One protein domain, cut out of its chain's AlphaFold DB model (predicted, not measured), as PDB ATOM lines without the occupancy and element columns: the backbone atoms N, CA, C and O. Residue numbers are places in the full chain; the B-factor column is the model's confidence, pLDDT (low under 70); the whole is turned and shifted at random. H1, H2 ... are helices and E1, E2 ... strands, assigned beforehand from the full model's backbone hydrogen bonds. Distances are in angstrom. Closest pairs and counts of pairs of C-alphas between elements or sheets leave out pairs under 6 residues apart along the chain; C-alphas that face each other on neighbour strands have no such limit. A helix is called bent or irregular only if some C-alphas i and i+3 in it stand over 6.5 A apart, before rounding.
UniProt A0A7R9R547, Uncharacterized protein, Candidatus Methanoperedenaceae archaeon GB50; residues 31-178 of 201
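Overview. This is residues 31 to 178 of the 201 residues of an uncharacterized protein of Candidatus Methanoperedenaceae archaeon GB50 (UniProt A0A7R9R547). Picture a twisted wall of six parallel strands with helices over both faces: the short H1 and H2 cover one face, H3 covers the other, and the longest helix, H4, runs side by side with H3 while only grazing the sheet. Two long loops, residues 82 to 95 and 128 to 139, join E3 to E4 and E5 to H4. The printed part has 148 residues with six named strands and four named helices, in the order E1 H1 E2 H2 E3 E4 H3 E5 H4 E6 along the chain, and the sheet's order is E1 E6 E5 E2 E3 E4, all parallel. The class is mixed, helices and strands; the whole is compact, with a radius of gyration of the C-alphas of 14.8 A, and it spans 41 by 35 by 34 A.

Along the chain. Begin with the sheet at its edge strand E1, residues 31 to 35, and find C-alpha 31 at (41.472, -40.910, -52.606). Next in the sheet comes E6, residues 163 to 169, the longest strand at 19.5 A, which ends at C-alpha 169 at (55.245, -38.668, -53.621). Then follow E5, residues 123 to 127, 13.1 A long, E2, residues 56 to 60, 12.9 A, E3, residues 77 to 81, and the other edge strand E4, residues 96 to 98. Of the helices, H1 is residues 40 to 47, 10.5 A long, and H2 is residues 65 to 72, 10.0 A long; H2 is irregular, but only just, with C-alphas 67 and 70 at 6.8 A. H3, residues 105 to 119, is 20.8 A long. Find C-alpha 140 at (53.490, -59.209, -50.950); from there H4 runs to residue 156, 24.7 A away.

Arrangement. Look first at E5 and E2, parallel at 11 degrees, with N 57 and O 123 within hydrogen-bond range at 2.8 A. On one side of this pair E6 and E5 bring N 124 and O 163 to 2.8 A, and E1 and E6 bring N 33 and O 166 to 2.8 A. On the other side E2 and E3 bring N 58 and O 78 to 2.8 A, and E3 and E4 bring N 97 and O 79 to 2.9 A. H3 is on the sheet at a height of 9.5 A, over E2 and E3; at 31 degrees to E2 on the local plane it runs slantwise to the strands, only just. H4 touches H3 at a shallow tilt of 16 degrees, the same way; their closest C-alphas, of Leu 105 and Phe 149, are 6.2 A apart. H4 only grazes the sheet, with its residues 150 to 154. On the opposite face from H3, H2 is over E3 at a height of 9.4 A and runs along the strands, at 14 degrees to E3 on the local plane. H1, on the same face as H2, has a height of 10.0 A over the sheet. H1 and H2 touch at a steep tilt of 47 degrees, their closest C-alphas, of Lys 44 and Tyr 71, being 6.6 A apart. E2, H2, E3 and E5, H4, E6 are strand-helix-strand units, two parallel neighbour strands with a helix between them along the chain; both crossovers are right-handed. E1, H1, E2 and E4, H3, E5 are split units, with other strands between their two strands in the sheet, and their crossovers are right-handed too. In H1, H3 and H4 every O i to N i+4 pair is within hydrogen-bond range; in H2, 2 of 4 are.

Size, cuts and confidence. The two C-alphas farthest apart are those of Asp 74 and Met 140, at 41.4 A. The printed part has no cut, and its long links are E3 to E4, with 14 residues, and E5 to H4, with 12. The mean pLDDT of the printed part is 87.4; look for values under 70 at residue 74, residues 156 to 160 and residue 173.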
ATOM      1  N   MET A  31      40.784 -41.246 -51.375       90.00
ATOM      2  CA  MET A  31      41.472 -40.910 -52.606       90.00
ATOM      3  C   MET A  31      42.972 -41.140 -52.432       90.00
ATOM      4  O   MET A  31      43.546 -40.716 -51.433       90.00
ATOM      5  N   LEU A  32      43.604 -41.778 -53.410       90.19
ATOM      6  CA  LEU A  32      45.056 -41.819 -53.550       90.19
ATOM      7  C   LEU A  32      45.468 -40.772 -54.590       90.19
ATOM      8  O   LEU A  32      45.097 -40.892 -55.756       90.19
ATOM      9  N   LEU A  33      46.222 -39.756 -54.177       90.88
ATOM     10  CA  LEU A  33      46.774 -38.741 -55.070       90.88
ATOM     11  C   LEU A  33      48.265 -38.997 -55.275       90.88
ATOM     12  O   LEU A  33      49.083 -38.731 -54.399       90.88
ATOM     13  N   ILE A  34      48.613 -39.492 -56.454       89.25
ATOM     14  CA  ILE A  34      49.994 -39.692 -56.884       89.25
ATOM     15  C   ILE A  34      50.482 -38.376 -57.473       89.25
ATOM     16  O   ILE A  34      49.891 -37.908 -58.441       89.25
ATOM     17  N   HIS A  35      51.539 -37.775 -56.935       88.00
ATOM     18  CA  HIS A  35      52.039 -36.491 -57.427       88.00
ATOM     19  C   HIS A  35      53.552 -36.489 -57.614       88.00
ATOM     20  O   HIS A  35      54.273 -37.130 -56.860       88.00
ATOM     21  N   ASN A  36      54.048 -35.726 -58.585       82.12
ATOM     22  CA  ASN A  36      55.479 -35.415 -58.723       82.12
ATOM     23  C   ASN A  36      55.794 -33.950 -58.348       82.12
ATOM     24  O   ASN A  36      56.863 -33.441 -58.680       82.12
ATOM     25  N   SER A  37      54.850 -33.262 -57.697       77.62
ATOM     26  CA  SER A  37      54.996 -31.868 -57.279       77.62
ATOM     27  C   SER A  37      56.196 -31.691 -56.355       77.62
ATOM     28  O   SER A  37      56.233 -32.259 -55.265       77.62
ATOM     29  N   ILE A  38      57.146 -30.863 -56.789       73.00
ATOM     30  CA  ILE A  38      58.303 -30.449 -55.985       73.00
ATOM     31  C   ILE A  38      57.881 -29.359 -54.989       73.00
ATOM     32  O   ILE A  38      58.371 -29.305 -53.865       73.00
ATOM     33  N   GLU A  39      56.954 -28.492 -55.396       77.81
ATOM     34  CA  GLU A  39      56.494 -27.362 -54.596       77.81
ATOM     35  C   GLU A  39      55.162 -27.681 -53.908       77.81
ATOM     36  O   GLU A  39      54.245 -28.261 -54.494       77.81
ATOM     37  N   PHE A  40      55.024 -27.259 -52.649       84.56
ATOM     38  CA  PHE A  40      53.781 -27.442 -51.892       84.56
ATOM     39  C   PHE A  40      52.606 -26.646 -52.485       84.56
ATOM     40  O   PHE A  40      51.446 -27.020 -52.319       84.56
ATOM     41  N   THR A  41      52.887 -25.562 -53.210       83.25
ATOM     42  CA  THR A  41      51.895 -24.711 -53.886       83.25
ATOM     43  C   THR A  41      50.977 -25.501 -54.818       83.25
ATOM     44  O   THR A  41      49.774 -25.231 -54.862       83.25
ATOM     45  N   ASP A  42      51.495 -26.512 -55.513       83.12
ATOM     46  CA  ASP A  42      50.709 -27.374 -56.400       83.12
ATOM     47  C   ASP A  42      49.721 -28.242 -55.617       83.12
ATOM     48  O   ASP A  42      48.538 -28.325 -55.967       83.12
ATOM     49  N   ILE A  43      50.175 -28.813 -54.498       86.94
ATOM     50  CA  ILE A  43      49.334 -29.574 -53.569       86.94
ATOM     51  C   ILE A  43      48.272 -28.663 -52.954       86.94
ATOM     52  O   ILE A  43      47.091 -28.999 -52.968       86.94
ATOM     53  N   LYS A  44      48.646 -27.462 -52.507       87.06
ATOM     54  CA  LYS A  44      47.708 -26.454 -51.996       87.06
ATOM     55  C   LYS A  44      46.630 -26.095 -53.020       87.06
ATOM     56  O   LYS A  44      45.449 -26.032 -52.684       87.06
ATOM     57  N   ASN A  45      47.020 -25.881 -54.275       83.38
ATOM     58  CA  ASN A  45      46.102 -25.565 -55.370       83.38
ATOM     59  C   ASN A  45      45.136 -26.711 -55.697       83.38
ATOM     60  O   ASN A  45      44.049 -26.468 -56.227       83.38
ATOM     61  N   PHE A  46      45.538 -27.954 -55.443       85.50
ATOM     62  CA  PHE A  46      44.655 -29.109 -55.528       85.50
ATOM     63  C   PHE A  46      43.690 -29.151 -54.335       85.50
ATOM     64  O   PHE A  46      42.478 -29.212 -54.532       85.50
ATOM     65  N   LEU A  47      44.217 -29.044 -53.112       87.31
ATOM     66  CA  LEU A  47      43.438 -29.119 -51.874       87.31
ATOM     67  C   LEU A  47      42.382 -28.015 -51.765       87.31
ATOM     68  O   LEU A  47      41.280 -28.284 -51.301       87.31
ATOM     69  N   SER A  48      42.659 -26.806 -52.260       85.06
ATOM     70  CA  SER A  48      41.698 -25.690 -52.248       85.06
ATOM     71  C   SER A  48      40.434 -25.937 -53.079       85.06
ATOM     72  O   SER A  48      39.449 -25.216 -52.939       85.06
ATOM     73  N   LYS A  49      40.438 -26.952 -53.950       81.88
ATOM     74  CA  LYS A  49      39.266 -27.361 -54.741       81.88
ATOM     75  C   LYS A  49      38.402 -28.392 -54.024       81.88
ATOM     76  O   LYS A  49      37.317 -28.709 -54.510       81.88
ATOM     77  N   ILE A  50      38.886 -28.946 -52.916       83.81
ATOM     78  CA  ILE A  50      38.193 -29.981 -52.164       83.81
ATOM     79  C   ILE A  50      37.406 -29.292 -51.051       83.81
ATOM     80  O   ILE A  50      38.006 -28.604 -50.229       83.81
ATOM     81  N   PRO A  51      36.069 -29.448 -51.005       81.31
ATOM     82  CA  PRO A  51      35.273 -28.832 -49.950       81.31
ATOM     83  C   PRO A  51      35.722 -29.373 -48.592       81.31
ATOM     84  O   PRO A  51      35.951 -30.572 -48.473       81.31
ATOM     85  N   CYS A  52      35.847 -28.517 -47.584       83.56
ATOM     86  CA  CYS A  52      36.179 -28.883 -46.207       83.56
ATOM     87  C   CYS A  52      35.401 -27.931 -45.298       83.56
ATOM     88  O   CYS A  52      35.729 -26.751 -45.197       83.56
ATOM     89  N   ASN A  53      34.303 -28.427 -44.732       78.44
ATOM     90  CA  ASN A  53      33.309 -27.627 -44.024       78.44
ATOM     91  C   ASN A  53      33.567 -27.647 -42.515       78.44
ATOM     92  O   ASN A  53      33.556 -26.602 -41.871       78.44
ATOM     93  N   SER A  54      33.827 -28.833 -41.959       77.62
ATOM     94  CA  SER A  54      34.005 -29.043 -40.513       77.62
ATOM     95  C   SER A  54      35.461 -28.921 -40.053       77.62
ATOM     96  O   SER A  54      35.745 -29.076 -38.869       77.62
ATOM     97  N   GLY A  55      36.373 -28.639 -40.985       88.19
ATOM     98  CA  GLY A  55      37.810 -28.599 -40.750       88.19
ATOM     99  C   GLY A  55      38.488 -29.931 -41.048       88.19
ATOM    100  O   GLY A  55      37.885 -31.004 -40.962       88.19
ATOM    101  N   GLY A  56      39.754 -29.849 -41.435       93.12
ATOM    102  CA  GLY A  56      40.558 -30.990 -41.837       93.12
ATOM    103  C   GLY A  56      41.831 -31.128 -41.018       93.12
ATOM    104  O   GLY A  56      42.244 -30.216 -40.307       93.12
ATOM    105  N   VAL A  57      42.469 -32.287 -41.129       95.19
ATOM    106  CA  VAL A  57      43.773 -32.560 -40.522       95.19
ATOM    107  C   VAL A  57      44.770 -32.883 -41.621       95.19
ATOM    108  O   VAL A  57      44.518 -33.746 -42.459       95.19
ATOM    109  N   TYR A  58      45.912 -32.206 -41.604       96.12
ATOM    110  CA  TYR A  58      47.036 -32.446 -42.496       96.12
ATOM    111  C   TYR A  58      48.169 -33.113 -41.718       96.12
ATOM    112  O   TYR A  58      48.865 -32.452 -40.952       96.12
ATOM    113  N   ILE A  59      48.358 -34.416 -41.903       96.94
ATOM    114  CA  ILE A  59      49.443 -35.178 -41.282       96.94
ATOM    115  C   ILE A  59      50.635 -35.173 -42.233       96.94
ATOM    116  O   ILE A  59      50.588 -35.836 -43.270       96.94
ATOM    117  N   SER A  60      51.697 -34.445 -41.884       95.31
ATOM    118  CA  SER A  60      52.922 -34.399 -42.681       95.31
ATOM    119  C   SER A  60      54.040 -35.226 -42.066       95.31
ATOM    120  O   SER A  60      54.491 -34.977 -40.956       95.31
ATOM    121  N   LEU A  61      54.504 -36.191 -42.845       94.50
ATOM    122  CA  LEU A  61      55.626 -37.091 -42.616       94.50
ATOM    123  C   LEU A  61      56.901 -36.628 -43.335       94.50
ATOM    124  O   LEU A  61      57.962 -37.193 -43.102       94.50
ATOM    125  N   THR A  62      56.795 -35.657 -44.249       91.25
ATOM    126  CA  THR A  62      57.909 -35.251 -45.129       91.25
ATOM    127  C   THR A  62      58.243 -33.765 -45.079       91.25
ATOM    128  O   THR A  62      59.328 -33.380 -45.506       91.25
ATOM    129  N   LYS A  63      57.344 -32.917 -44.565       90.94
ATOM    130  CA  LYS A  63      57.534 -31.465 -44.501       90.94
ATOM    131  C   LYS A  63      57.228 -30.956 -43.094       90.94
ATOM    132  O   LYS A  63      56.308 -31.430 -42.437       90.94
ATOM    133  N   THR A  64      57.994 -29.969 -42.645       91.69
ATOM    134  CA  THR A  64      57.748 -29.300 -41.362       91.69
ATOM    135  C   THR A  64      56.525 -28.392 -41.448       91.69
ATOM    136  O   THR A  64      56.185 -27.891 -42.524       91.69
ATOM    137  N   SER A  65      55.890 -28.105 -40.313       90.88
ATOM    138  CA  SER A  65      54.775 -27.156 -40.237       90.88
ATOM    139  C   SER A  65      55.161 -25.773 -40.759       90.88
ATOM    140  O   SER A  65      54.365 -25.163 -41.468       90.88
ATOM    141  N   ASP A  66      56.395 -25.326 -40.517       89.31
ATOM    142  CA  ASP A  66      56.940 -24.059 -41.027       89.31
ATOM    143  C   ASP A  66      56.941 -23.998 -42.567       89.31
ATOM    144  O   ASP A  66      56.753 -22.934 -43.154       89.31
ATOM    145  N   SER A  67      57.086 -25.148 -43.235       89.00
ATOM    146  CA  SER A  67      57.055 -25.255 -44.701       89.00
ATOM    147  C   SER A  67      55.634 -25.326 -45.271       89.00
ATOM    148  O   SER A  67      55.435 -25.094 -46.462       89.00
ATOM    149  N   ILE A  68      54.647 -25.677 -44.444       89.81
ATOM    150  CA  ILE A  68      53.262 -25.943 -44.856       89.81
ATOM    151  C   ILE A  68      52.357 -24.761 -44.505       89.81
ATOM    152  O   ILE A  68      51.646 -24.260 -45.379       89.81
ATOM    153  N   LYS A  69      52.395 -24.294 -43.246       86.75
ATOM    154  CA  LYS A  69      51.522 -23.244 -42.690       86.75
ATOM    155  C   LYS A  69      51.395 -22.013 -43.597       86.75
ATOM    156  O   LYS A  69      50.255 -21.635 -43.865       86.75
ATOM    157  N   PRO A  70      52.478 -21.449 -44.179       88.62
ATOM    158  CA  PRO A  70      52.373 -20.281 -45.060       88.62
ATOM    159  C   PRO A  70      51.389 -20.447 -46.227       88.62
ATOM    160  O   PRO A  70      50.842 -19.465 -46.719       88.62
ATOM    161  N   TYR A  71      51.141 -21.681 -46.667       85.06
ATOM    162  CA  TYR A  71      50.254 -21.982 -47.787       85.06
ATOM    163  C   TYR A  71      48.829 -22.346 -47.362       85.06
ATOM    164  O   TYR A  71      47.924 -22.296 -48.197       85.06
ATOM    165  N   ILE A  72      48.617 -22.713 -46.097       83.38
ATOM    166  CA  ILE A  72      47.339 -23.230 -45.586       83.38
ATOM    167  C   ILE A  72      46.714 -22.352 -44.493       83.38
ATOM    168  O   ILE A  72      45.675 -22.727 -43.963       83.38
ATOM    169  N   ASN A  73      47.292 -21.186 -44.180       73.06
ATOM    170  CA  ASN A  73      46.759 -20.251 -43.177       73.06
ATOM    171  C   ASN A  73      45.304 -19.818 -43.446       73.06
ATOM    172  O   ASN A  73      44.554 -19.591 -42.505       73.06
ATOM    173  N   ASP A  74      44.889 -19.763 -44.715       69.06
ATOM    174  CA  ASP A  74      43.509 -19.431 -45.107       69.06
ATOM    175  C   ASP A  74      42.583 -20.662 -45.167       69.06
ATOM    176  O   ASP A  74      41.438 -20.578 -45.610       69.06
ATOM    177  N   THR A  75      43.085 -21.839 -44.790       74.00
ATOM    178  CA  THR A  75      42.330 -23.094 -44.813       74.00
ATOM    179  C   THR A  75      42.026 -23.548 -43.391       74.00
ATOM    180  O   THR A  75      42.835 -23.370 -42.485       74.00
ATOM    181  N   ASN A  76      40.873 -24.186 -43.191       85.38
ATOM    182  CA  ASN A  76      40.496 -24.772 -41.905       85.38
ATOM    183  C   ASN A  76      41.227 -26.114 -41.676       85.38
ATOM    184  O   ASN A  76      40.588 -27.151 -41.507       85.38
ATOM    185  N   LEU A  77      42.561 -26.125 -41.781       92.06
ATOM    186  CA  LEU A  77      43.399 -27.317 -41.644       92.06
ATOM    187  C   LEU A  77      44.257 -27.245 -40.381       92.06
ATOM    188  O   LEU A  77      45.061 -26.334 -40.205       92.06
ATOM    189  N   PHE A  78      44.137 -28.266 -39.539       94.44
ATOM    190  CA  PHE A  78      45.035 -28.509 -38.420       94.44
ATOM    191  C   PHE A  78      46.241 -29.332 -38.886       94.44
ATOM    192  O   PHE A  78      46.065 -30.399 -39.476       94.44
ATOM    193  N   VAL A  79      47.464 -28.887 -38.603       95.69
ATOM    194  CA  VAL A  79      48.688 -29.594 -39.015       95.69
ATOM    195  C   VAL A  79      49.163 -30.555 -37.932       95.69
ATOM    196  O   VAL A  79      49.263 -30.195 -36.765       95.69
ATOM    197  N   VAL A  80      49.511 -31.773 -38.321       96.38
ATOM    198  CA  VAL A  80      50.290 -32.698 -37.498       96.38
ATOM    199  C   VAL A  80      51.654 -32.830 -38.152       96.38
ATOM    200  O   VAL A  80      51.775 -33.419 -39.225       96.38
ATOM    201  N   ASP A  81      52.658 -32.220 -37.537       95.06
ATOM    202  CA  ASP A  81      54.037 -32.235 -38.010       95.06
ATOM    203  C   ASP A  81      54.779 -33.415 -37.382       95.06
ATOM    204  O   ASP A  81      55.101 -33.402 -36.192       95.06
ATOM    205  N   CYS A  82      55.048 -34.430 -38.202       94.75
ATOM    206  CA  CYS A  82      55.804 -35.615 -37.818       94.75
ATOM    207  C   CYS A  82      57.308 -35.520 -38.121       94.75
ATOM    208  O   CYS A  82      58.041 -36.487 -37.907       94.75
ATOM    209  N   VAL A  83      57.777 -34.383 -38.642       92.00
ATOM    210  CA  VAL A  83      59.178 -34.159 -39.019       92.00
ATOM    211  C   VAL A  83      59.906 -33.423 -37.907       92.00
ATOM    212  O   VAL A  83      60.946 -33.884 -37.441       92.00
ATOM    213  N   SER A  84      59.364 -32.298 -37.437       87.81
ATOM    214  CA  SER A  84      60.071 -31.420 -36.495       87.81
ATOM    215  C   SER A  84      60.399 -32.104 -35.164       87.81
ATOM    216  O   SER A  84      61.471 -31.855 -34.617       87.81
ATOM    217  N   ALA A  85      59.532 -33.002 -34.679       80.38
ATOM    218  CA  ALA A  85      59.736 -33.727 -33.419       80.38
ATOM    219  C   ALA A  85      60.967 -34.653 -33.432       80.38
ATOM    220  O   ALA A  85      61.448 -35.057 -32.379       80.38
ATOM    221  N   THR A  86      61.491 -34.993 -34.616       75.56
ATOM    222  CA  THR A  86      62.739 -35.764 -34.735       75.56
ATOM    223  C   THR A  86      63.989 -34.921 -34.509       75.56
ATOM    224  O   THR A  86      65.048 -35.472 -34.219       75.56
ATOM    225  N   VAL A  87      63.877 -33.600 -34.666       74.69
ATOM    226  CA  VAL A  87      65.021 -32.685 -34.674       74.69
ATOM    227  C   VAL A  87      65.095 -31.890 -33.371       74.69
ATOM    228  O   VAL A  87      66.184 -31.727 -32.827       74.69
ATOM    229  N   PHE A  88      63.955 -31.425 -32.850       77.81
ATOM    230  CA  PHE A  88      63.881 -30.646 -31.612       77.81
ATOM    231  C   PHE A  88      62.570 -30.906 -30.861       77.81
ATOM    232  O   PHE A  88      61.538 -31.180 -31.478       77.81
ATOM    233  N   GLU A  89      62.589 -30.745 -29.536       74.25
ATOM    234  CA  GLU A  89      61.360 -30.668 -28.742       74.25
ATOM    235  C   GLU A  89      60.623 -29.368 -29.098       74.25
ATOM    236  O   GLU A  89      61.131 -28.266 -28.882       74.25
ATOM    237  N   LYS A  90      59.436 -29.500 -29.696       80.38
ATOM    238  CA  LYS A  90      58.538 -28.383 -30.003       80.38
ATOM    239  C   LYS A  90      57.226 -28.576 -29.254       80.38
ATOM    240  O   LYS A  90      56.666 -29.669 -29.253       80.38
ATOM    241  N   GLU A  91      56.737 -27.503 -28.645       83.38
ATOM    242  CA  GLU A  91      55.416 -27.474 -28.022       83.38
ATOM    243  C   GLU A  91      54.322 -27.259 -29.069       83.38
ATOM    244  O   GLU A  91      54.529 -26.575 -30.075       83.38
ATOM    245  N   ASP A  92      53.145 -27.830 -28.819       87.69
ATOM    246  CA  ASP A  92      51.965 -27.632 -29.656       87.69
ATOM    247  C   ASP A  92      51.601 -26.140 -29.765       87.69
ATOM    248  O   ASP A  92      51.694 -25.372 -28.809       87.69
ATOM    249  N   THR A  93      51.140 -25.733 -30.947       86.81
ATOM    250  CA  THR A  93      50.707 -24.357 -31.230       86.81
ATOM    251  C   THR A  93      49.262 -24.337 -31.708       86.81
ATOM    252  O   THR A  93      48.670 -25.366 -32.043       86.81
ATOM    253  N   GLU A  94      48.671 -23.146 -31.796       83.56
ATOM    254  CA  GLU A  94      47.359 -23.008 -32.421       83.56
ATOM    255  C   GLU A  94      47.408 -23.523 -33.875       83.56
ATOM    256  O   GLU A  94      48.277 -23.159 -34.681       83.56
ATOM    257  N   GLY A  95      46.518 -24.469 -34.180       88.69
ATOM    258  CA  GLY A  95      46.440 -25.118 -35.488       88.69
ATOM    259  C   GLY A  95      47.584 -26.082 -35.826       88.69
ATOM    260  O   GLY A  95      47.688 -26.482 -36.987       88.69
ATOM    261  N   CYS A  96      48.466 -26.448 -34.884       93.88
ATOM    262  CA  CYS A  96      49.510 -27.441 -35.149       93.88
ATOM    263  C   CYS A  96      49.945 -28.228 -33.914       93.88
ATOM    264  O   CYS A  96      50.223 -27.645 -32.871       93.88
ATOM    265  N   SER A  97      50.106 -29.538 -34.078       94.81
ATOM    266  CA  SER A  97      50.744 -30.405 -33.088       94.81
ATOM    267  C   SER A  97      52.003 -31.048 -33.649       94.81
ATOM    268  O   SER A  97      52.084 -31.321 -34.851       94.81
ATOM    269  N   PHE A  98      52.962 -31.311 -32.768       94.69
ATOM    270  CA  PHE A  98      54.217 -31.977 -33.105       94.69
ATOM    271  C   PHE A  98      54.193 -33.406 -32.570       94.69
ATOM    272  O   PHE A  98      53.995 -33.637 -31.381       94.69
ATOM    273  N   GLU A  99      54.366 -34.383 -33.454       94.69
ATOM    274  CA  GLU A  99      54.286 -35.803 -33.101       94.69
ATOM    275  C   GLU A  99      55.529 -36.538 -33.597       94.69
ATOM    276  O   GLU A  99      56.099 -36.158 -34.616       94.69
ATOM    277  N   PRO A 100      55.967 -37.615 -32.934       92.69
ATOM    278  CA  PRO A 100      56.996 -38.472 -33.505       92.69
ATOM    279  C   PRO A 100      56.495 -39.117 -34.813       92.69
ATOM    280  O   PRO A 100      55.302 -39.421 -34.936       92.69
ATOM    281  N   PRO A 101      57.385 -39.375 -35.788       92.94
ATOM    282  CA  PRO A 101      56.997 -40.047 -37.016       92.94
ATOM    283  C   PRO A 101      56.510 -41.470 -36.715       92.94
ATOM    284  O   PRO A 101      57.188 -42.217 -36.000       92.94
ATOM    285  N   PRO A 102      55.345 -41.875 -37.250       95.31
ATOM    286  CA  PRO A 102      54.844 -43.224 -37.059       95.31
ATOM    287  C   PRO A 102      55.823 -44.239 -37.654       95.31
ATOM    288  O   PRO A 102      56.248 -44.119 -38.799       95.31
ATOM    289  N   SER A 103      56.157 -45.269 -36.877       94.31
ATOM    290  CA  SER A 103      57.151 -46.280 -37.261       94.31
ATOM    291  C   SER A 103      56.659 -47.262 -38.327       94.31
ATOM    292  O   SER A 103      57.461 -47.957 -38.945       94.31
ATOM    293  N   ASN A 104      55.344 -47.359 -38.528       95.19
ATOM    294  CA  ASN A 104      54.696 -48.219 -39.515       95.19
ATOM    295  C   ASN A 104      53.238 -47.773 -39.751       95.19
ATOM    296  O   ASN A 104      52.715 -46.893 -39.063       95.19
ATOM    297  N   LEU A 105      52.557 -48.429 -40.694       95.88
ATOM    298  CA  LEU A 105      51.163 -48.135 -41.044       95.88
ATOM    299  C   LEU A 105      50.170 -48.337 -39.886       95.88
ATOM    300  O   LEU A 105      49.150 -47.651 -39.834       95.88
ATOM    301  N   LYS A 106      50.457 -49.239 -38.939       95.25
ATOM    302  CA  LYS A 106      49.613 -49.431 -37.752       95.25
ATOM    303  C   LYS A 106      49.725 -48.233 -36.805       95.25
ATOM    304  O   LYS A 106      48.702 -47.679 -36.419       95.25
ATOM    305  N   ALA A 107      50.948 -47.794 -36.500       96.19
ATOM    306  CA  ALA A 107      51.190 -46.587 -35.707       96.19
ATOM    307  C   ALA A 107      50.580 -45.342 -36.378       96.19
ATOM    308  O   ALA A 107      50.032 -44.468 -35.710       96.19
ATOM    309  N   LEU A 108      50.606 -45.284 -37.712       96.50
ATOM    310  CA  LEU A 108      49.939 -44.225 -38.459       96.50
ATOM    311  C   LEU A 108      48.407 -44.270 -38.303       96.50
ATOM    312  O   LEU A 108      47.783 -43.225 -38.144       96.50
ATOM    313  N   ALA A 109      47.789 -45.453 -38.333       95.06
ATOM    314  CA  ALA A 109      46.352 -45.587 -38.095       95.06
ATOM    315  C   ALA A 109      45.958 -45.144 -36.672       95.06
ATOM    316  O   ALA A 109      44.940 -44.478 -36.496       95.06
ATOM    317  N   GLU A 110      46.785 -45.451 -35.670       94.88
ATOM    318  CA  GLU A 110      46.603 -44.992 -34.285       94.88
ATOM    319  C   GLU A 110      46.711 -43.461 -34.175       94.88
ATOM    320  O   GLU A 110      45.891 -42.824 -33.509       94.88
ATOM    321  N   LEU A 111      47.666 -42.852 -34.887       95.69
ATOM    322  CA  LEU A 111      47.788 -41.397 -34.988       95.69
ATOM    323  C   LEU A 111      46.537 -40.780 -35.629       95.69
ATOM    324  O   LEU A 111      45.960 -39.835 -35.093       95.69
ATOM    325  N   ILE A 112      46.070 -41.345 -36.743       94.75
ATOM    326  CA  ILE A 112      44.836 -40.912 -37.405       94.75
ATOM    327  C   ILE A 112      43.658 -40.976 -36.429       94.75
ATOM    328  O   ILE A 112      42.912 -40.003 -36.330       94.75
ATOM    329  N   ASP A 113      43.499 -42.062 -35.673       92.56
ATOM    330  CA  ASP A 113      42.416 -42.221 -34.695       92.56
ATOM    331  C   ASP A 113      42.491 -41.187 -33.555       92.56
ATOM    332  O   ASP A 113      41.475 -40.569 -33.217       92.56
ATOM    333  N   LYS A 114      43.692 -40.914 -33.022       93.75
ATOM    334  CA  LYS A 114      43.936 -39.867 -32.010       93.75
ATOM    335  C   LYS A 114      43.386 -38.513 -32.467       93.75
ATOM    336  O   LYS A 114      42.594 -37.890 -31.756       93.75
ATOM    337  N   TYR A 115      43.761 -38.072 -33.667       93.25
ATOM    338  CA  TYR A 115      43.354 -36.768 -34.200       93.25
ATOM    339  C   TYR A 115      41.909 -36.749 -34.693       93.25
ATOM    340  O   TYR A 115      41.208 -35.752 -34.508       93.25
ATOM    341  N   SER A 116      41.428 -37.872 -35.221       90.88
ATOM    342  CA  SER A 116      40.031 -38.053 -35.610       90.88
ATOM    343  C   SER A 116      39.089 -37.877 -34.417       90.88
ATOM    344  O   SER A 116      38.092 -37.166 -34.515       90.88
ATOM    345  N   LYS A 117      39.417 -38.463 -33.258       89.81
ATOM    346  CA  LYS A 117      38.627 -38.320 -32.024       89.81
ATOM    347  C   LYS A 117      38.708 -36.917 -31.429       89.81
ATOM    348  O   LYS A 117      37.695 -36.403 -30.960       89.81
ATOM    349  N   ARG A 118      39.905 -36.319 -31.440       91.12
ATOM    350  CA  ARG A 118      40.168 -35.004 -30.839       91.12
ATOM    351  C   ARG A 118      39.496 -33.871 -31.609       91.12
ATOM    352  O   ARG A 118      38.892 -33.004 -30.991       91.12
ATOM    353  N   LEU A 119      39.612 -33.882 -32.937       91.38
ATOM    354  CA  LEU A 119      39.224 -32.755 -33.792       91.38
ATOM    355  C   LEU A 119      37.948 -33.010 -34.599       91.38
ATOM    356  O   LEU A 119      37.325 -32.057 -35.047       91.38
ATOM    357  N   LYS A 120      37.540 -34.277 -34.764       90.69
ATOM    358  CA  LYS A 120      36.379 -34.692 -35.575       90.69
ATOM    359  C   LYS A 120      36.374 -34.076 -36.989       90.69
ATOM    360  O   LYS A 120      35.353 -33.517 -37.394       90.69
ATOM    361  N   PRO A 121      37.489 -34.172 -37.738       91.94
ATOM    362  CA  PRO A 121      37.586 -33.567 -39.057       91.94
ATOM    363  C   PRO A 121      36.665 -34.256 -40.070       91.94
ATOM    364  O   PRO A 121      36.356 -35.444 -39.948       91.94
ATOM    365  N   ASP A 122      36.281 -33.523 -41.114       90.94
ATOM    366  CA  ASP A 122      35.606 -34.096 -42.286       90.94
ATOM    367  C   ASP A 122      36.588 -34.537 -43.389       90.94
ATOM    368  O   ASP A 122      36.199 -35.222 -44.345       90.94
ATOM    369  N   LEU A 123      37.864 -34.172 -43.240       92.62
ATOM    370  CA  LEU A 123      38.940 -34.457 -44.175       92.62
ATOM    371  C   LEU A 123      40.256 -34.734 -43.439       92.62
ATOM    372  O   LEU A 123      40.711 -33.929 -42.635       92.62
ATOM    373  N   ILE A 124      40.915 -35.842 -43.765       95.06
ATOM    374  CA  ILE A 124      42.278 -36.147 -43.316       95.06
ATOM    375  C   ILE A 124      43.171 -36.315 -44.540       95.06
ATOM    376  O   ILE A 124      42.862 -37.079 -45.454       95.06
ATOM    377  N   ILE A 125      44.288 -35.599 -44.548       96.00
ATOM    378  CA  ILE A 125      45.297 -35.620 -45.601       96.00
ATOM    379  C   ILE A 125      46.568 -36.226 -45.016       96.00
ATOM    380  O   ILE A 125      47.028 -35.795 -43.962       96.00
ATOM    381  N   LEU A 126      47.129 -37.220 -45.699       96.69
ATOM    382  CA  LEU A 126      48.365 -37.898 -45.320       96.69
ATOM    383  C   LEU A 126      49.478 -37.572 -46.325       96.69
ATOM    384  O   LEU A 126      49.372 -37.980 -47.480       96.69
ATOM    385  N   ASP A 127      50.544 -36.899 -45.887       94.56
ATOM    386  CA  ASP A 127      51.668 -36.436 -46.719       94.56
ATOM    387  C   ASP A 127      53.039 -36.941 -46.227       94.56
ATOM    388  O   ASP A 127      53.674 -36.307 -45.397       94.56
ATOM    389  N   SER A 128      53.591 -38.043 -46.718       92.75
ATOM    390  CA  SER A 128      53.113 -38.855 -47.831       92.75
ATOM    391  C   SER A 128      53.275 -40.343 -47.539       92.75
ATOM    392  O   SER A 128      54.152 -40.789 -46.802       92.75
ATOM    393  N   LEU A 129      52.399 -41.136 -48.146       94.06
ATOM    394  CA  LEU A 129      52.336 -42.587 -48.020       94.06
ATOM    395  C   LEU A 129      53.595 -43.285 -48.570       94.06
ATOM    396  O   LEU A 129      53.891 -44.412 -48.178       94.06
ATOM    397  N   SER A 130      54.359 -42.619 -49.441       92.44
ATOM    398  CA  SER A 130      55.616 -43.142 -49.993       92.44
ATOM    399  C   SER A 130      56.681 -43.422 -48.924       92.44
ATOM    400  O   SER A 130      57.609 -44.179 -49.193       92.44
ATOM    401  N   GLN A 131      56.517 -42.904 -47.697       92.50
ATOM    402  CA  GLN A 131      57.345 -43.273 -46.540       92.50
ATOM    403  C   GLN A 131      57.158 -44.734 -46.089       92.50
ATOM    404  O   GLN A 131      58.038 -45.289 -45.438       92.50
ATOM    405  N   PHE A 132      56.034 -45.375 -46.434       93.06
ATOM    406  CA  PHE A 132      55.703 -46.738 -45.994       93.06
ATOM    407  C   PHE A 132      55.653 -47.768 -47.123       93.06
ATOM    408  O   PHE A 132      55.797 -48.963 -46.870       93.06
ATOM    409  N   ILE A 133      55.423 -47.336 -48.366       91.19
ATOM    410  CA  ILE A 133      55.240 -48.243 -49.502       91.19
ATOM    411  C   ILE A 133      55.876 -47.687 -50.779       91.19
ATOM    412  O   ILE A 133      55.698 -46.524 -51.128       91.19
ATOM    413  N   ASP A 134      56.588 -48.539 -51.521       90.31
ATOM    414  CA  ASP A 134      57.063 -48.243 -52.878       90.31
ATOM    415  C   ASP A 134      56.198 -49.015 -53.889       90.31
ATOM    416  O   ASP A 134      56.328 -50.234 -54.029       90.31
ATOM    417  N   PHE A 135      55.313 -48.321 -54.613       87.12
ATOM    418  CA  PHE A 135      54.426 -48.921 -55.623       87.12
ATOM    419  C   PHE A 135      55.151 -49.376 -56.902       87.12
ATOM    420  O   PHE A 135      54.546 -50.016 -57.769       87.12
ATOM    421  N   SER A 136      56.443 -49.071 -57.049       85.25
ATOM    422  CA  SER A 136      57.281 -49.619 -58.121       85.25
ATOM    423  C   SER A 136      57.855 -50.999 -57.776       85.25
ATOM    424  O   SER A 136      58.162 -51.772 -58.690       85.25
ATOM    425  N   GLN A 137      57.975 -51.324 -56.482       86.31
ATOM    426  CA  GLN A 137      58.613 -52.546 -55.973       86.31
ATOM    427  C   GLN A 137      57.897 -53.119 -54.735       86.31
ATOM    428  O   GLN A 137      58.535 -53.568 -53.787       86.31
ATOM    429  N   THR A 138      56.562 -53.115 -54.721       84.31
ATOM    430  CA  THR A 138      55.801 -53.580 -53.552       84.31
ATOM    431  C   THR A 138      55.944 -55.091 -53.363       84.31
ATOM    432  O   THR A 138      55.535 -55.878 -54.220       84.31
ATOM    433  N   SER A 139      56.486 -55.509 -52.218       86.38
ATOM    434  CA  SER A 139      56.464 -56.916 -51.804       86.38
ATOM    435  C   SER A 139      55.054 -57.364 -51.396       86.38
ATOM    436  O   SER A 139      54.205 -56.550 -51.035       86.38
ATOM    437  N   MET A 140      54.789 -58.675 -51.393       86.00
ATOM    438  CA  MET A 140      53.490 -59.209 -50.950       86.00
ATOM    439  C   MET A 140      53.145 -58.816 -49.506       86.00
ATOM    440  O   MET A 140      51.990 -58.507 -49.220       86.00
ATOM    441  N   THR A 141      54.139 -58.791 -48.614       89.19
ATOM    442  CA  THR A 141      53.960 -58.392 -47.211       89.19
ATOM    443  C   THR A 141      53.562 -56.923 -47.098       89.19
ATOM    444  O   THR A 141      52.521 -56.630 -46.521       89.19
ATOM    445  N   GLN A 142      54.309 -56.014 -47.736       88.12
ATOM    446  CA  GLN A 142      53.979 -54.580 -47.749       88.12
ATOM    447  C   GLN A 142      52.612 -54.311 -48.382       88.12
ATOM    448  O   GLN A 142      51.851 -53.478 -47.899       88.12
ATOM    449  N   GLY A 143      52.273 -55.038 -49.452       88.94
ATOM    450  CA  GLY A 143      50.957 -54.950 -50.077       88.94
ATOM    451  C   GLY A 143      49.841 -55.325 -49.102       88.94
ATOM    452  O   GLY A 143      48.857 -54.597 -48.997       88.94
ATOM    453  N   ARG A 144      50.001 -56.425 -48.352       91.12
ATOM    454  CA  ARG A 144      49.033 -56.849 -47.330       91.12
ATOM    455  C   ARG A 144      48.896 -55.815 -46.214       91.12
ATOM    456  O   ARG A 144      47.777 -55.408 -45.932       91.12
ATOM    457  N   GLU A 145      50.006 -55.353 -45.645       93.00
ATOM    458  CA  GLU A 145      50.005 -54.327 -44.592       93.00
ATOM    459  C   GLU A 145      49.302 -53.043 -45.048       93.00
ATOM    460  O   GLU A 145      48.543 -52.434 -44.295       93.00
ATOM    461  N   PHE A 146      49.495 -52.658 -46.311       93.38
ATOM    462  CA  PHE A 146      48.804 -51.520 -46.895       93.38
ATOM    463  C   PHE A 146      47.297 -51.750 -47.062       93.38
ATOM    464  O   PHE A 146      46.505 -50.860 -46.754       93.38
ATOM    465  N   TYR A 147      46.868 -52.940 -47.485       92.12
ATOM    466  CA  TYR A 147      45.441 -53.272 -47.530       92.12
ATOM    467  C   TYR A 147      44.800 -53.317 -46.138       92.12
ATOM    468  O   TYR A 147      43.685 -52.818 -45.978       92.12
ATOM    469  N   ASP A 148      45.503 -53.843 -45.135       93.75
ATOM    470  CA  ASP A 148      45.046 -53.847 -43.743       93.75
ATOM    471  C   ASP A 148      44.901 -52.412 -43.215       93.75
ATOM    472  O   ASP A 148      43.905 -52.071 -42.570       93.75
ATOM    473  N   PHE A 149      45.837 -51.526 -43.570       95.38
ATOM    474  CA  PHE A 149      45.739 -50.098 -43.285       95.38
ATOM    475  C   PHE A 149      44.508 -49.459 -43.941       95.38
ATOM    476  O   PHE A 149      43.717 -48.817 -43.249       95.38
ATOM    477  N   LEU A 150      44.281 -49.667 -45.241       93.00
ATOM    478  CA  LEU A 150      43.099 -49.141 -45.937       93.00
ATOM    479  C   LEU A 150      41.784 -49.658 -45.332       93.00
ATOM    480  O   LEU A 150      40.809 -48.911 -45.211       93.00
ATOM    481  N   GLU A 151      41.747 -50.929 -44.927       91.56
ATOM    482  CA  GLU A 151      40.596 -51.512 -44.242       91.56
ATOM    483  C   GLU A 151      40.378 -50.859 -42.872       91.56
ATOM    484  O   GLU A 151      39.242 -50.522 -42.533       91.56
ATOM    485  N   SER A 152      41.451 -50.584 -42.126       91.19
ATOM    486  CA  SER A 152      41.369 -49.864 -40.853       91.19
ATOM    487  C   SER A 152      40.754 -48.473 -41.033       91.19
ATOM    488  O   SER A 152      39.818 -48.127 -40.308       91.19
ATOM    489  N   LEU A 153      41.157 -47.715 -42.063       89.88
ATOM    490  CA  LEU A 153      40.564 -46.409 -42.372       89.88
ATOM    491  C   LEU A 153      39.065 -46.536 -42.644       89.88
ATOM    492  O   LEU A 153      38.279 -45.711 -42.185       89.88
ATOM    493  N   ARG A 154      38.648 -47.590 -43.356       84.19
ATOM    494  CA  ARG A 154      37.236 -47.860 -43.653       84.19
ATOM    495  C   ARG A 154      36.427 -48.174 -42.395       84.19
ATOM    496  O   ARG A 154      35.305 -47.686 -42.272       84.19
ATOM    497  N   GLN A 155      36.985 -48.952 -41.473       81.31
ATOM    498  CA  GLN A 155      36.337 -49.324 -40.212       81.31
ATOM    499  C   GLN A 155      36.178 -48.147 -39.240       81.31
ATOM    500  O   GLN A 155      35.284 -48.183 -38.396       81.31
ATOM    501  N   HIS A 156      36.974 -47.082 -39.377       69.50
ATOM    502  CA  HIS A 156      36.809 -45.853 -38.589       69.50
ATOM    503  C   HIS A 156      35.621 -44.991 -39.066       69.50
ATOM    504  O   HIS A 156      35.061 -44.213 -38.290       69.50
ATOM    505  N   ARG A 157      35.161 -45.168 -40.312       67.00
ATOM    506  CA  ARG A 157      34.127 -44.329 -40.952       67.00
ATOM    507  C   ARG A 157      32.716 -44.381 -40.342       67.00
ATOM    508  O   ARG A 157      32.048 -43.354 -40.375       67.00
ATOM    509  N   PRO A 158      32.204 -45.498 -39.789       58.91
ATOM    510  CA  PRO A 158      30.888 -45.507 -39.141       58.91
ATOM    511  C   PRO A 158      30.808 -44.566 -37.933       58.91
ATOM    512  O   PRO A 158      29.715 -44.189 -37.527       58.91
ATOM    513  N   ARG A 159      31.958 -44.197 -37.350       58.62
ATOM    514  CA  ARG A 159      32.045 -43.308 -36.185       58.62
ATOM    515  C   ARG A 159      32.258 -41.842 -36.573       58.62
ATOM    516  O   ARG A 159      31.911 -40.969 -35.785       58.62
ATOM    517  N   LEU A 160      32.806 -41.574 -37.763       61.97
ATOM    518  CA  LEU A 160      33.119 -40.237 -38.276       61.97
ATOM    519  C   LEU A 160      32.967 -40.220 -39.810       61.97
ATOM    520  O   LEU A 160      33.683 -40.970 -40.479       61.97
ATOM    521  N   PRO A 161      32.095 -39.378 -40.402       73.44
ATOM    522  CA  PRO A 161      31.985 -39.224 -41.854       73.44
ATOM    523  C   PRO A 161      33.183 -38.424 -42.401       73.44
ATOM    524  O   PRO A 161      33.039 -37.317 -42.904       73.44
ATOM    525  N   CYS A 162      34.383 -38.987 -42.265       87.31
ATOM    526  CA  CYS A 162      35.646 -38.388 -42.672       87.31
ATOM    527  C   CYS A 162      36.094 -38.948 -44.023       87.31
ATOM    528  O   CYS A 162      36.038 -40.161 -44.266       87.31
ATOM    529  N   ARG A 163      36.572 -38.060 -44.894       91.44
ATOM    530  CA  ARG A 163      37.241 -38.413 -46.148       91.44
ATOM    531  C   ARG A 163      38.754 -38.441 -45.959       91.44
ATOM    532  O   ARG A 163      39.289 -37.715 -45.131       91.44
ATOM    533  N   PHE A 164      39.440 -39.256 -46.748       93.50
ATOM    534  CA  PHE A 164      40.889 -39.426 -46.693       93.50
ATOM    535  C   PHE A 164      41.528 -39.106 -48.037       93.50
ATOM    536  O   PHE A 164      41.118 -39.656 -49.059       93.50
ATOM    537  N   ILE A 165      42.569 -38.282 -48.026       94.25
ATOM    538  CA  ILE A 165      43.461 -38.072 -49.165       94.25
ATOM    539  C   ILE A 165      44.826 -38.628 -48.783       94.25
ATOM    540  O   ILE A 165      45.479 -38.134 -47.868       94.25
ATOM    541  N   LEU A 166      45.252 -39.665 -49.489       95.44
ATOM    542  CA  LEU A 166      46.557 -40.287 -49.328       95.44
ATOM    543  C   LEU A 166      47.473 -39.706 -50.403       95.44
ATOM    544  O   LEU A 166      47.301 -40.022 -51.580       95.44
ATOM    545  N   LEU A 167      48.405 -38.831 -50.030       95.31
ATOM    546  CA  LEU A 167      49.395 -38.316 -50.970       95.31
ATOM    547  C   LEU A 167      50.494 -39.353 -51.159       95.31
ATOM    548  O   LEU A 167      50.987 -39.934 -50.194       95.31
ATOM    549  N   TYR A 168      50.886 -39.582 -52.403       92.75
ATOM    550  CA  TYR A 168      51.997 -40.445 -52.756       92.75
ATOM    551  C   TYR A 168      53.004 -39.644 -53.572       92.75
ATOM    552  O   TYR A 168      52.741 -39.312 -54.731       92.75
ATOM    553  N   ASP A 169      54.146 -39.348 -52.951       90.38
ATOM    554  CA  ASP A 169      55.245 -38.668 -53.621       90.38
ATOM    555  C   ASP A 169      55.890 -39.612 -54.643       90.38
ATOM    556  O   ASP A 169      56.400 -40.687 -54.315       90.38
ATOM    557  N   HIS A 170      55.840 -39.184 -55.899       84.81
ATOM    558  CA  HIS A 170      56.368 -39.864 -57.061       84.81
ATOM    559  C   HIS A 170      57.359 -38.991 -57.850       84.81
ATOM    560  O   HIS A 170      57.467 -39.118 -59.071       84.81
ATOM    561  N   VAL A 171      58.118 -38.122 -57.172       74.50
ATOM    562  CA  VAL A 171      59.137 -37.252 -57.791       74.50
ATOM    563  C   VAL A 171      60.139 -38.038 -58.648       74.50
ATOM    564  O   VAL A 171      60.474 -37.614 -59.753       74.50
ATOM    565  N   LEU A 172      60.552 -39.235 -58.215       72.56
ATOM    566  CA  LEU A 172      61.487 -40.080 -58.974       72.56
ATOM    567  C   LEU A 172      60.889 -40.707 -60.248       72.56
ATOM    568  O   LEU A 172      61.614 -41.374 -60.983       72.56
ATOM    569  N   SER A 173      59.588 -40.523 -60.510       69.81
ATOM    570  CA  SER A 173      58.899 -40.944 -61.740       69.81
ATOM    571  C   SER A 173      59.162 -42.404 -62.149       69.81
ATOM    572  O   SER A 173      59.232 -42.741 -63.332       69.81
ATOM    573  N   LYS A 174      59.314 -43.297 -61.165       76.12
ATOM    574  CA  LYS A 174      59.523 -44.729 -61.400       76.12
ATOM    575  C   LYS A 174      58.292 -45.343 -62.079       76.12
ATOM    576  O   LYS A 174      57.165 -44.867 -61.981       76.12
ATOM    577  N   LYS A 175      58.464 -46.470 -62.768       79.31
ATOM    578  CA  LYS A 175      57.300 -47.196 -63.291       79.31
ATOM    579  C   LYS A 175      56.510 -47.800 -62.125       79.31
ATOM    580  O   LYS A 175      56.972 -48.760 -61.511       79.31
ATOM    581  N   LEU A 176      55.321 -47.266 -61.858       81.81
ATOM    582  CA  LEU A 176      54.359 -47.837 -60.913       81.81
ATOM    583  C   LEU A 176      53.881 -49.192 -61.447       81.81
ATOM    584  O   LEU A 176      53.478 -49.297 -62.607       81.81
ATOM    585  N   ARG A 177      53.967 -50.237 -60.622       77.81
ATOM    586  CA  ARG A 177      53.618 -51.612 -61.016       77.81
ATOM    587  C   ARG A 177      52.377 -52.122 -60.301       77.81
ATOM    588  O   ARG A 177      51.596 -52.854 -60.896       77.81
ATOM    589  N   THR A 178      52.204 -51.737 -59.042       77.56
ATOM    590  CA  THR A 178      51.197 -52.314 -58.148       77.56
ATOM    591  C   THR A 178      50.443 -51.210 -57.427       77.56
ATOM    592  O   THR A 178      50.782 -50.841 -56.306       77.56
TER     593      THR A 178